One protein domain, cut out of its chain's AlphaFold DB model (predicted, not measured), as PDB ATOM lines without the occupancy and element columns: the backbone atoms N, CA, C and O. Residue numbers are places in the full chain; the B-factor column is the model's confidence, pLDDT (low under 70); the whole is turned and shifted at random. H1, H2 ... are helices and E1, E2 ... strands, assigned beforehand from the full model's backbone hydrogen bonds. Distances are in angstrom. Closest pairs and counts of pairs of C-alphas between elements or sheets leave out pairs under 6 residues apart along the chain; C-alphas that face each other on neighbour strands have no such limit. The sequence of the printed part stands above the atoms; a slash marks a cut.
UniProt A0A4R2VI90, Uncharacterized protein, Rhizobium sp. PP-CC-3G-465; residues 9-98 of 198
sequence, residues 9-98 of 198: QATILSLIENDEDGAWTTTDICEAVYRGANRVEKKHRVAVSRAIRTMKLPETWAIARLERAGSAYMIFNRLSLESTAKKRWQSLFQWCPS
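Overview. This is residues 9 to 98 of the 198 residues of an uncharacterized protein of Rhizobium sp. PP-CC-3G-465 (UniProt A0A4R2VI90). A small three-stranded sheet forms the middle of the domain, with helix H4 lying along one face and the later part of H3, residues 48 to 53, slanting over the other. H2 continues from the end of strand E1 beside the sheet and packs crosswise on both H1 and H3, while H1 only grazes the sheet. The printed part has 90 residues with four named helices and three named strands, in the order H1, E1, H2, H3, E2, E3, H4; the class is mixed, helices and strands. The sheet runs E1, E3, E2 and is antiparallel throughout. The whole is compact, with a radius of gyration of the C-alphas of 12.7 A, and spans 34 by 30 by 22 A.

Arrangement. H1, residues 9 to 18, grazes the sheet with residues 12 to 16. E1, residues 23 to 25, is an edge strand. H2, residues 26 to 33, stands at the sheet's level, and touches H1 about perpendicular at 87 degrees; their closest C-alphas, of Thr 11 and Val 33, are 6.2 A apart. H3, residues 42 to 54, touches H2 with residues 44 to 49 alone, about perpendicular at 79 degrees, closest at the C-alphas of Thr 26 and Ser 49, 6.2 A. E2, residues 61 to 65, is the other edge strand and forms a hairpin with the inner strand E3, residues 73 to 77; N 74 and O 64 are within hydrogen-bond range at 2.8 A. E3 is also antiparallel to E1, with N 24 and O 75 at 2.9 A. E1, H2, H3 and E2 make a split strand-helix-strand unit, two strands running the same way with E3 between them, and its crossover is right-handed. H3 lies over E3, but only just, with 4 of its C-alphas on E3 and 2 each on E1 and E2, at a height over the sheet of 10.4 A. H4, residues 81 to 92, is on the opposite face at a height of 9.0 A, over E1 and E3, and runs along the strands, at 5 degrees to E3 on the local plane. The closest C-alphas of H4 and E1, of Ala 23 and Ser 83, are 5.1 A apart. H4 is apart from H1, H2 and H3. In H1, H2, H3 and H4 every O i to N i+4 pair is within hydrogen-bond range.

Along the chain. H1 begins at C-alpha 9, (-6.207, -37.701, 42.427), and is 14.3 A long from first to last C-alpha. E1 has 3 residues and H2 has 8. H3 measures 18.5 A, starting at C-alpha 42, (10.301, -37.986, 35.032). E2 measures 13.6 A and E3 13.5 A. H4 measures 16.4 A and ends at C-alpha 92, (-0.519, -21.027, 21.634).

Size, cuts and confidence. The two C-alphas farthest apart are those of Asn 38 and Leu 79, at 36.0 A. The printed part has no cut, and no link between named elements is long. The mean pLDDT of the printed part is 93.4, and residue 69 alone is under 70.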
ATOM      1  N   GLN A   9      -4.805 -38.012  42.712       96.31
ATOM      2  CA  GLN A   9      -6.207 -37.701  42.427       96.31
ATOM      3  C   GLN A   9      -6.810 -36.832  43.534       96.31
ATOM      4  O   GLN A   9      -7.476 -35.854  43.225       96.31
ATOM      5  N   ALA A  10      -6.517 -37.142  44.802       96.19
ATOM      6  CA  ALA A  10      -6.951 -36.334  45.940       96.19
ATOM      7  C   ALA A  10      -6.397 -34.901  45.871       96.19
ATOM      8  O   ALA A  10      -7.136 -33.947  46.090       96.19
ATOM      9  N   THR A  11      -5.125 -34.727  45.497       97.25
ATOM     10  CA  THR A  11      -4.550 -33.389  45.290       97.25
ATOM     11  C   THR A  11      -5.224 -32.645  44.140       97.25
ATOM     12  O   THR A  11      -5.499 -31.462  44.282       97.25
ATOM     13  N   ILE A  12      -5.514 -33.311  43.017       97.44
ATOM     14  CA  ILE A  12      -6.205 -32.670  41.886       97.44
ATOM     15  C   ILE A  12      -7.613 -32.215  42.289       97.44
ATOM     16  O   ILE A  12      -7.986 -31.090  41.979       97.44
ATOM     17  N   LEU A  13      -8.375 -33.056  42.994       97.06
ATOM     18  CA  LEU A  13      -9.709 -32.684  43.479       97.06
ATOM     19  C   LEU A  13      -9.639 -31.513  44.465       97.06
ATOM     20  O   LEU A  13     -10.402 -30.569  44.332       97.06
ATOM     21  N   SER A  14      -8.658 -31.516  45.368       97.19
ATOM     22  CA  SER A  14      -8.442 -30.398  46.286       97.19
ATOM     23  C   SER A  14      -8.069 -29.097  45.564       97.19
ATOM     24  O   SER A  14      -8.500 -28.033  45.989       97.19
ATOM     25  N   LEU A  15      -7.294 -29.145  44.475       97.69
ATOM     26  CA  LEU A  15      -7.033 -27.953  43.658       97.69
ATOM     27  C   LEU A  15      -8.338 -27.408  43.064       97.69
ATOM     28  O   LEU A  15      -8.604 -26.221  43.195       97.69
ATOM     29  N   ILE A  16      -9.160 -28.290  42.489       97.62
ATOM     30  CA  ILE A  16     -10.462 -27.945  41.903       97.62
ATOM     31  C   ILE A  16     -11.408 -27.320  42.937       97.62
ATOM     32  O   ILE A  16     -12.062 -26.329  42.642       97.62
ATOM     33  N   GLU A  17     -11.476 -27.886  44.140       97.25
ATOM     34  CA  GLU A  17     -12.351 -27.403  45.217       97.25
ATOM     35  C   GLU A  17     -11.933 -26.031  45.765       97.25
ATOM     36  O   GLU A  17     -12.774 -25.295  46.270       97.25
ATOM     37  N   ASN A  18     -10.644 -25.688  45.689       97.69
ATOM     38  CA  ASN A  18     -10.114 -24.449  46.262       97.69
ATOM     39  C   ASN A  18     -10.036 -23.281  45.267       97.69
ATOM     40  O   ASN A  18      -9.760 -22.160  45.690       97.69
ATOM     41  N   ASP A  19     -10.218 -23.522  43.967       97.75
ATOM     42  CA  ASP A  19     -10.055 -22.502  42.928       97.75
ATOM     43  C   ASP A  19     -10.912 -22.833  41.694       97.75
ATOM     44  O   ASP A  19     -10.537 -23.638  40.837       97.75
ATOM     45  N   GLU A  20     -12.083 -22.197  41.607       96.31
ATOM     46  CA  GLU A  20     -13.044 -22.399  40.515       96.31
ATOM     47  C   GLU A  20     -12.538 -21.873  39.164       96.31
ATOM     48  O   GLU A  20     -12.893 -22.420  38.117       96.31
ATOM     49  N   ASP A  21     -11.677 -20.854  39.177       97.56
ATOM     50  CA  ASP A  21     -11.023 -20.290  37.988       97.56
ATOM     51  C   ASP A  21      -9.680 -20.972  37.682       97.56
ATOM     52  O   ASP A  21      -8.936 -20.587  36.769       97.56
ATOM     53  N   GLY A  22      -9.389 -22.030  38.434       96.62
ATOM     54  CA  GLY A  22      -8.151 -22.761  38.392       96.62
ATOM     55  C   GLY A  22      -7.879 -23.413  37.045       96.62
ATOM     56  O   GLY A  22      -8.749 -23.926  36.334       96.62
ATOM     57  N   ALA A  23      -6.601 -23.408  36.689       97.31
ATOM     58  CA  ALA A  23      -6.124 -24.023  35.467       97.31
ATOM     59  C   ALA A  23      -4.668 -24.446  35.664       97.31
ATOM     60  O   ALA A  23      -3.783 -23.598  35.842       97.31
ATOM     61  N   TRP A  24      -4.420 -25.756  35.643       97.38
ATOM     62  CA  TRP A  24      -3.145 -26.343  36.060       97.38
ATOM     63  C   TRP A  24      -2.601 -27.306  35.025       97.38
ATOM     64  O   TRP A  24      -3.272 -28.233  34.567       97.38
ATOM     65  N   THR A  25      -1.338 -27.110  34.685       95.56
ATOM     66  CA  THR A  25      -0.568 -28.028  33.865       95.56
ATOM     67  C   THR A  25      -0.113 -29.240  34.678       95.56
ATOM     68  O   THR A  25      -0.110 -29.255  35.909       95.56
ATOM     69  N   THR A  26       0.356 -30.272  33.979       95.06
ATOM     70  CA  THR A  26       0.998 -31.440  34.603       95.06
ATOM     71  C   THR A  26       2.160 -31.034  35.521       95.06
ATOM     72  O   THR A  26       2.391 -31.697  36.529       95.06
ATOM     73  N   THR A  27       2.884 -29.957  35.195       93.06
ATOM     74  CA  THR A  27       3.986 -29.442  36.021       93.06
ATOM     75  C   THR A  27       3.464 -28.843  37.322       93.06
ATOM     76  O   THR A  27       3.921 -29.261  38.381       93.06
ATOM     77  N   ASP A  28       2.454 -27.974  37.246       95.56
ATOM     78  CA  ASP A  28       1.846 -27.334  38.423       95.56
ATOM     79  C   ASP A  28       1.296 -28.393  39.393       95.56
ATOM     80  O   ASP A  28       1.543 -28.365  40.599       95.56
ATOM     81  N   ILE A  29       0.625 -29.417  38.849       96.81
ATOM     82  CA  ILE A  29       0.098 -30.533  39.642       96.81
ATOM     83  C   ILE A  29       1.238 -31.370  40.238       96.81
ATOM     84  O   ILE A  29       1.149 -31.804  41.386       96.81
ATOM     85  N   CYS A  30       2.332 -31.604  39.503       95.69
ATOM     86  CA  CYS A  30       3.503 -32.284  40.059       95.69
ATOM     87  C   CYS A  30       4.095 -31.528  41.252       95.69
ATOM     88  O   CYS A  30       4.426 -32.161  42.254       95.69
ATOM     89  N   GLU A  31       4.230 -30.210  41.154       95.06
ATOM     90  CA  GLU A  31       4.757 -29.372  42.232       95.06
ATOM     91  C   GLU A  31       3.839 -29.382  43.458       95.06
ATOM     92  O   GLU A  31       4.322 -29.477  44.586       95.06
ATOM     93  N   ALA A  32       2.520 -29.390  43.250       96.62
ATOM     94  CA  ALA A  32       1.550 -29.537  44.330       96.62
ATOM     95  C   ALA A  32       1.628 -30.921  45.008       96.62
ATOM     96  O   ALA A  32       1.716 -31.012  46.232       96.62
ATOM     97  N   VAL A  33       1.647 -32.010  44.231       96.69
ATOM     98  CA  VAL A  33       1.643 -33.394  44.752       96.69
ATOM     99  C   VAL A  33       2.946 -33.752  45.470       96.69
ATOM    100  O   VAL A  33       2.939 -34.450  46.493       96.69
ATOM    101  N   TYR A  34       4.076 -33.339  44.897       95.19
ATOM    102  CA  TYR A  34       5.421 -33.686  45.357       95.19
ATOM    103  C   TYR A  34       6.104 -32.519  46.075       95.19
ATOM    104  O   TYR A  34       7.332 -32.465  46.132       95.19
ATOM    105  N   ARG A  35       5.320 -31.604  46.654       93.12
ATOM    106  CA  ARG A  35       5.833 -30.533  47.510       93.12
ATOM    107  C   ARG A  35       6.722 -31.122  48.612       93.12
ATOM    108  O   ARG A  35       6.325 -32.065  49.293       93.12
ATOM    109  N   GLY A  36       7.934 -30.587  48.753       90.88
ATOM    110  CA  GLY A  36       8.943 -31.069  49.706       90.88
ATOM    111  C   GLY A  36       9.825 -32.217  49.198       90.88
ATOM    112  O   GLY A  36      10.774 -32.596  49.879       90.88
ATOM    113  N   ALA A  37       9.576 -32.762  48.003       90.38
ATOM    114  CA  ALA A  37      10.547 -33.640  47.361       90.38
ATOM    115  C   ALA A  37      11.773 -32.826  46.924       90.38
ATOM    116  O   ALA A  37      11.629 -31.760  46.331       90.38
ATOM    117  N   ASN A  38      12.976 -33.369  47.137       90.62
ATOM    118  CA  ASN A  38      14.225 -32.708  46.737       90.62
ATOM    119  C   ASN A  38      14.272 -32.414  45.221       90.62
ATOM    120  O   ASN A  38      14.861 -31.434  44.776       90.62
ATOM    121  N   ARG A  39      13.631 -33.268  44.405       93.25
ATOM    122  CA  ARG A  39      13.536 -33.089  42.952       93.25
ATOM    123  C   ARG A  39      12.300 -33.765  42.360       93.25
ATOM    124  O   ARG A  39      12.010 -34.930  42.640       93.25
ATOM    125  N   VAL A  40      11.613 -33.069  41.450       93.31
ATOM    126  CA  VAL A  40      10.588 -33.672  40.584       93.31
ATOM    127  C   VAL A  40      11.263 -34.397  39.418       93.31
ATOM    128  O   VAL A  40      11.870 -33.780  38.543       93.31
ATOM    129  N   GLU A  41      11.138 -35.722  39.384       93.31
ATOM    130  CA  GLU A  41      11.704 -36.581  38.340       93.31
ATOM    131  C   GLU A  41      10.681 -36.942  37.251       93.31
ATOM    132  O   GLU A  41       9.468 -36.789  37.415       93.31
ATOM    133  N   LYS A  42      11.156 -37.516  36.138       93.50
ATOM    134  CA  LYS A  42      10.301 -37.986  35.032       93.50
ATOM    135  C   LYS A  42       9.201 -38.946  35.504       93.50
ATOM    136  O   LYS A  42       8.067 -38.833  35.046       93.50
ATOM    137  N   LYS A  43       9.503 -39.849  36.445       94.12
ATOM    138  CA  LYS A  43       8.531 -40.817  36.986       94.12
ATOM    139  C   LYS A  43       7.336 -40.137  37.670       94.12
ATOM    140  O   LYS A  43       6.209 -40.596  37.516       94.12
ATOM    141  N   HIS A  44       7.566 -39.004  38.340       94.62
ATOM    142  CA  HIS A  44       6.517 -38.198  38.969       94.62
ATOM    143  C   HIS A  44       5.593 -37.581  37.912       94.62
ATOM    144  O   HIS A  44       4.374 -37.706  38.005       94.62
ATOM    145  N   ARG A  45       6.172 -37.009  36.847       94.06
ATOM    146  CA  ARG A  45       5.413 -36.435  35.719       94.06
ATOM    147  C   ARG A  45       4.579 -37.482  34.984       94.06
ATOM    148  O   ARG A  45       3.428 -37.223  34.649       94.06
ATOM    149  N   VAL A  46       5.133 -38.678  34.772       93.56
ATOM    150  CA  VAL A  46       4.412 -39.803  34.153       93.56
ATOM    151  C   VAL A  46       3.244 -40.259  35.031       93.56
ATOM    152  O   VAL A  46       2.146 -40.462  34.514       93.56
ATOM    153  N   ALA A  47       3.449 -40.378  36.346       95.12
ATOM    154  CA  ALA A  47       2.388 -40.752  37.279       95.12
ATOM    155  C   ALA A  47       1.240 -39.728  37.276       95.12
ATOM    156  O   ALA A  47       0.077 -40.117  37.173       95.12
ATOM    157  N   VAL A  48       1.564 -38.429  37.304       96.12
ATOM    158  CA  VAL A  48       0.564 -37.354  37.239       96.12
ATOM    159  C   VAL A  48      -0.163 -37.344  35.900       96.12
ATOM    160  O   VAL A  48      -1.389 -37.362  35.883       96.12
ATOM    161  N   SER A  49       0.547 -37.407  34.771       94.69
ATOM    162  CA  SER A  49      -0.094 -37.446  33.450       94.69
ATOM    163  C   SER A  49      -1.038 -38.645  33.298       94.69
ATOM    164  O   SER A  49      -2.134 -38.497  32.755       94.69
ATOM    165  N   ARG A  50      -0.658 -39.823  33.812       94.50
ATOM    166  CA  ARG A  50      -1.536 -41.000  33.819       94.50
ATOM    167  C   ARG A  50      -2.773 -40.775  34.685       94.50
ATOM    168  O   ARG A  50      -3.863 -41.139  34.255       94.50
ATOM    169  N   ALA A  51      -2.616 -40.185  35.871       95.69
ATOM    170  CA  ALA A  51      -3.738 -39.864  36.746       95.69
ATOM    171  C   ALA A  51      -4.713 -38.891  36.069       95.69
ATOM    172  O   ALA A  51      -5.892 -39.214  35.983       95.69
ATOM    173  N   ILE A  52      -4.210 -37.788  35.500       95.62
ATOM    174  CA  ILE A  52      -5.017 -36.806  34.758       95.62
ATOM    175  C   ILE A  52      -5.846 -37.516  33.684       95.62
ATOM    176  O   ILE A  52      -7.059 -37.402  33.673       95.62
ATOM    177  N   ARG A  53      -5.220 -38.329  32.825       93.38
ATOM    178  CA  ARG A  53      -5.909 -38.983  31.697       93.38
ATOM    179  C   ARG A  53      -6.956 -40.031  32.080       93.38
ATOM    180  O   ARG A  53      -7.723 -40.438  31.214       93.38
ATOM    181  N   THR A  54      -6.909 -40.557  33.300       93.50
ATOM    182  CA  THR A  54      -7.727 -41.714  33.708       93.50
ATOM    183  C   THR A  54      -8.728 -41.385  34.803       93.50
ATOM    184  O   THR A  54      -9.654 -42.162  35.029       93.50
ATOM    185  N   MET A  55      -8.554 -40.261  35.499       94.50
ATOM    186  CA  MET A  55      -9.486 -39.847  36.534       94.50
ATOM    187  C   MET A  55     -10.770 -39.292  35.925       94.50
ATOM    188  O   MET A  55     -10.761 -38.664  34.869       94.50
ATOM    189  N   LYS A  56     -11.878 -39.507  36.630       95.06
ATOM    190  CA  LYS A  56     -13.123 -38.793  36.361       95.06
ATOM    191  C   LYS A  56     -13.019 -37.418  37.012       95.06
ATOM    192  O   LYS A  56     -12.700 -37.336  38.197       95.06
ATOM    193  N   LEU A  57     -13.247 -36.373  36.229       96.38
ATOM    194  CA  LEU A  57     -13.331 -35.001  36.714       96.38
ATOM    195  C   LEU A  57     -14.799 -34.618  36.938       96.38
ATOM    196  O   LEU A  57     -15.679 -35.265  36.359       96.38
ATOM    197  N   PRO A  58     -15.074 -33.586  37.755       96.38
ATOM    198  CA  PRO A  58     -16.388 -32.957  37.772       96.38
ATOM    199  C   PRO A  58     -16.773 -32.479  36.367       96.38
ATOM    200  O   PRO A  58     -15.900 -32.142  35.570       96.38
ATOM    201  N   GLU A  59     -18.071 -32.445  36.067       95.00
ATOM    202  CA  GLU A  59     -18.590 -32.220  34.707       95.00
ATOM    203  C   GLU A  59     -18.051 -30.942  34.051       95.00
ATOM    204  O   GLU A  59     -17.693 -30.961  32.876       95.00
ATOM    205  N   THR A  60     -17.921 -29.861  34.825       97.00
ATOM    206  CA  THR A  60     -17.459 -28.545  34.359       97.00
ATOM    207  C   THR A  60     -15.963 -28.492  34.048       97.00
ATOM    208  O   THR A  60     -15.496 -27.562  33.389       97.00
ATOM    209  N   TRP A  61     -15.197 -29.492  34.485       97.94
ATOM    210  CA  TRP A  61     -13.751 -29.550  34.335       97.94
ATOM    211  C   TRP A  61     -13.350 -30.467  33.188       97.94
ATOM    212  O   TRP A  61     -13.883 -31.560  33.003       97.94
ATOM    213  N   ALA A  62     -12.353 -30.042  32.420       97.12
ATOM    214  CA  ALA A  62     -11.852 -30.801  31.289       97.12
ATOM    215  C   ALA A  62     -10.335 -30.885  31.255       97.12
ATOM    216  O   ALA A  62      -9.608 -30.168  31.943       97.12
ATOM    217  N   ILE A  63      -9.872 -31.803  30.410       97.12
ATOM    218  CA  ILE A  63      -8.464 -32.050  30.149       97.12
ATOM    219  C   ILE A  63      -8.173 -31.603  28.724       97.12
ATOM    220  O   ILE A  63      -8.775 -32.105  27.778       97.12
ATOM    221  N   ALA A  64      -7.207 -30.708  28.567       95.00
ATOM    222  CA  ALA A  64      -6.636 -30.361  27.275       95.00
ATOM    223  C   ALA A  64      -5.209 -30.899  27.177       95.00
ATOM    224  O   ALA A  64      -4.435 -30.849  28.136       95.00
ATOM    225  N   ARG A  65      -4.833 -31.391  25.996       93.12
ATOM    226  CA  ARG A  65      -3.423 -31.560  25.647       93.12
ATOM    227  C   ARG A  65      -2.917 -30.218  25.130       93.12
ATOM    228  O   ARG A  65      -3.512 -29.661  24.216       93.12
ATOM    229  N   LEU A  66      -1.835 -29.710  25.708       90.62
ATOM    230  CA  LEU A  66      -1.210 -28.482  25.234       90.62
ATOM    231  C   LEU A  66      -0.419 -28.774  23.954       90.62
ATOM    232  O   LEU A  66       0.398 -29.701  23.921       90.62
ATOM    233  N   GLU A  67      -0.642 -27.970  22.918       82.75
ATOM    234  CA  GLU A  67      -0.027 -28.101  21.588       82.75
ATOM    235  C   GLU A  67       1.403 -27.540  21.553       82.75
ATOM    236  O   GLU A  67       1.768 -26.722  20.718       82.75
ATOM    237  N   ARG A  68       2.235 -27.974  22.503       79.94
ATOM    238  CA  ARG A  68       3.599 -27.466  22.687       79.94
ATOM    239  C   ARG A  68       4.602 -28.563  23.017       79.94
ATOM    240  O   ARG A  68       4.229 -29.694  23.356       79.94
ATOM    241  N   ALA A  69       5.890 -28.218  22.969       69.94
ATOM    242  CA  ALA A  69       6.975 -29.126  23.334       69.94
ATOM    243  C   ALA A  69       6.749 -29.728  24.735       69.94
ATOM    244  O   ALA A  69       6.413 -29.033  25.694       69.94
ATOM    245  N   GLY A  70       6.889 -31.051  24.840       75.44
ATOM    246  CA  GLY A  70       6.594 -31.809  26.060       75.44
ATOM    247  C   GLY A  70       5.155 -32.322  26.178       75.44
ATOM    248  O   GLY A  70       4.914 -33.169  27.034       75.44
ATOM    249  N   SER A  71       4.224 -31.889  25.310       73.12
ATOM    250  CA  SER A  71       2.854 -32.434  25.219       73.12
ATOM    251  C   SER A  71       2.151 -32.563  26.578       73.12
ATOM    252  O   SER A  71       1.514 -33.577  26.870       73.12
ATOM    253  N   ALA A  72       2.318 -31.557  27.439       87.94
ATOM    254  CA  ALA A  72       1.755 -31.575  28.781       87.94
ATOM    255  C   ALA A  72       0.221 -31.541  28.732       87.94
ATOM    256  O   ALA A  72      -0.371 -30.922  27.848       87.94
ATOM    257  N   TYR A  73      -0.415 -32.191  29.704       94.75
ATOM    258  CA  TYR A  73      -1.852 -32.067  29.914       94.75
ATOM    259  C   TYR A  73      -2.138 -30.906  30.854       94.75
ATOM    260  O   TYR A  73      -1.332 -30.612  31.743       94.75
ATOM    261  N   MET A  74      -3.294 -30.289  30.661       95.81
ATOM    262  CA  MET A  74      -3.821 -29.224  31.490       95.81
ATOM    263  C   MET A  74      -5.242 -29.568  31.915       95.81
ATOM    264  O   MET A  74      -6.045 -29.982  31.081       95.81
ATOM    265  N   ILE A  75      -5.521 -29.402  33.202       97.75
ATOM    266  CA  ILE A  75      -6.870 -29.419  33.759       97.75
ATOM    267  C   ILE A  75      -7.350 -27.973  33.831       97.75
ATOM    268  O   ILE A  75      -6.586 -27.102  34.247       97.75
ATOM    269  N   PHE A  76      -8.578 -27.722  33.390       98.25
ATOM    270  CA  PHE A  76      -9.153 -26.382  33.336       98.25
ATOM    271  C   PHE A  76     -10.682 -26.460  33.488       98.25
ATOM    272  O   PHE A  76     -11.303 -27.422  33.027       98.25
ATOM    273  N   ASN A  77     -11.285 -25.466  34.136       98.38
ATOM    274  CA  ASN A  77     -12.733 -25.287  34.194       98.38
ATOM    275  C   ASN A  77     -13.242 -24.676  32.876       98.38
ATOM    276  O   ASN A  77     -12.757 -23.625  32.452       98.38
ATOM    277  N   ARG A  78     -14.210 -25.334  32.230       97.88
ATOM    278  CA  ARG A  78     -14.818 -24.920  30.955       97.88
ATOM    279  C   ARG A  78     -15.857 -23.806  31.102       97.88
ATOM    280  O   ARG A  78     -16.225 -23.207  30.099       97.88
ATOM    281  N   LEU A  79     -16.358 -23.556  32.313       97.94
ATOM    282  CA  LEU A  79     -17.295 -22.460  32.599       97.94
ATOM    283  C   LEU A  79     -16.597 -21.171  33.052       97.94
ATOM    284  O   LEU A  79     -17.257 -20.138  33.162       97.94
ATOM    285  N   SER A  80     -15.283 -21.219  33.286       98.38
ATOM    286  CA  SER A  80     -14.479 -20.058  33.669       98.38
ATOM    287  C   SER A  80     -13.769 -19.457  32.455       98.38
ATOM    288  O   SER A  80     -13.023 -20.135  31.734       98.38
ATOM    289  N   LEU A  81     -13.988 -18.155  32.243       98.25
ATOM    290  CA  LEU A  81     -13.291 -17.383  31.214       98.25
ATOM    291  C   LEU A  81     -11.792 -17.316  31.500       98.25
ATOM    292  O   LEU A  81     -10.995 -17.482  30.580       98.25
ATOM    293  N   GLU A  82     -11.414 -17.136  32.765       98.06
ATOM    294  CA  GLU A  82     -10.019 -17.029  33.187       98.06
ATOM    295  C   GLU A  82      -9.254 -18.325  32.905       98.06
ATOM    296  O   GLU A  82      -8.225 -18.330  32.223       98.06
ATOM    297  N   SER A  83      -9.823 -19.449  33.335       97.94
ATOM    298  CA  SER A  83      -9.296 -20.789  33.089       97.94
ATOM    299  C   SER A  83      -9.173 -21.095  31.587       97.94
ATOM    300  O   SER A  83      -8.133 -21.573  31.110       97.94
ATOM    301  N   THR A  84     -10.202 -20.752  30.806       97.75
ATOM    302  CA  THR A  84     -10.215 -20.971  29.351       97.75
ATOM    303  C   THR A  84      -9.196 -20.079  28.634       97.75
ATOM    304  O   THR A  84      -8.466 -20.556  27.759       97.75
ATOM    305  N   ALA A  85      -9.059 -18.813  29.035       96.81
ATOM    306  CA  ALA A  85      -8.036 -17.905  28.524       96.81
ATOM    307  C   ALA A  85      -6.624 -18.413  28.850       96.81
ATOM    308  O   ALA A  85      -5.763 -18.461  27.965       96.81
ATOM    309  N   LYS A  86      -6.397 -18.889  30.082       95.94
ATOM    310  CA  LYS A  86      -5.122 -19.478  30.510       95.94
ATOM    311  C   LYS A  86      -4.765 -20.721  29.695       95.94
ATOM    312  O   LYS A  86      -3.610 -20.860  29.289       95.94
ATOM    313  N   LYS A  87      -5.737 -21.587  29.380       95.44
ATOM    314  CA  LYS A  87      -5.558 -22.716  28.444       95.44
ATOM    315  C   LYS A  87      -5.088 -22.225  27.072       95.44
ATOM    316  O   LYS A  87      -4.110 -22.757  26.548       95.44
ATOM    317  N   ARG A  88      -5.738 -21.211  26.487       93.31
ATOM    318  CA  ARG A  88      -5.335 -20.668  25.172       93.31
ATOM    319  C   ARG A  88      -3.923 -20.084  25.201       93.31
ATOM    320  O   ARG A  88      -3.124 -20.410  24.324       93.31
ATOM    321  N   TRP A  89      -3.603 -19.290  26.221       93.50
ATOM    322  CA  TRP A  89      -2.269 -18.720  26.423       93.50
ATOM    323  C   TRP A  89      -1.195 -19.813  26.501       93.50
ATOM    324  O   TRP A  89      -0.227 -19.790  25.741       93.50
ATOM    325  N   GLN A  90      -1.402 -20.824  27.350       92.00
ATOM    326  CA  GLN A  90      -0.442 -21.913  27.552       92.00
ATOM    327  C   GLN A  90      -0.254 -22.798  26.311       92.00
ATOM    328  O   GLN A  90       0.843 -23.338  26.126       92.00
ATOM    329  N   SER A  91      -1.294 -22.954  25.484       88.88
ATOM    330  CA  SER A  91      -1.244 -23.740  24.246       88.88
ATOM    331  C   SER A  91      -0.558 -23.008  23.095       88.88
ATOM    332  O   SER A  91       0.258 -23.616  22.413       88.88
ATOM    333  N   LEU A  92      -0.878 -21.730  22.873       81.88
ATOM    334  CA  LEU A  92      -0.519 -21.027  21.634       81.88
ATOM    335  C   LEU A  92       0.647 -20.039  21.788       81.88
ATOM    336  O   LEU A  92       1.293 -19.706  20.800       81.88
ATOM    337  N   PHE A  93       0.930 -19.556  23.002       77.31
ATOM    338  CA  PHE A  93       1.765 -18.366  23.201       77.31
ATOM    339  C   PHE A  93       2.808 -18.548  24.310       77.31
ATOM    340  O   PHE A  93       2.874 -17.772  25.260       77.31
ATOM    341  N   GLN A  94       3.675 -19.556  24.175       72.31
ATOM    342  CA  GLN A  94       4.737 -19.822  25.160       72.31
ATOM    343  C   GLN A  94       5.731 -18.665  25.342       72.31
ATOM    344  O   GLN A  94       6.362 -18.569  26.389       72.31
ATOM    345  N   TRP A  95       5.884 -17.804  24.331       80.12
ATOM    346  CA  TRP A  95       6.746 -16.623  24.401       80.12
ATOM    347  C   TRP A  95       6.088 -15.430  25.102       80.12
ATOM    348  O   TRP A  95       6.758 -14.430  25.344       80.12
ATOM    349  N   CYS A  96       4.782 -15.489  25.390       84.38
ATOM    350  CA  CYS A  96       4.101 -14.382  26.046       84.38
ATOM    351  C   CYS A  96       4.454 -14.401  27.536       84.38
ATOM    352  O   CYS A  96       4.195 -15.411  28.195       84.38
ATOM    353  N   PRO A  97       5.016 -13.302  28.069       87.62
ATOM    354  CA  PRO A  97       5.640 -13.291  29.389       87.62
ATOM    355  C   PRO A  97       4.635 -13.479  30.529       87.62
ATOM    356  O   PRO A  97       4.997 -13.992  31.584       87.62
ATOM    357  N   SER A  98       3.376 -13.090  30.325       93.69
ATOM    358  CA  SER A  98       2.307 -13.242  31.307       93.69
ATOM    359  C   SER A  98       0.945 -13.418  30.638       93.69
ATOM    360  O   SER A  98       0.758 -13.101  29.457       93.69
TER     361      SER A  98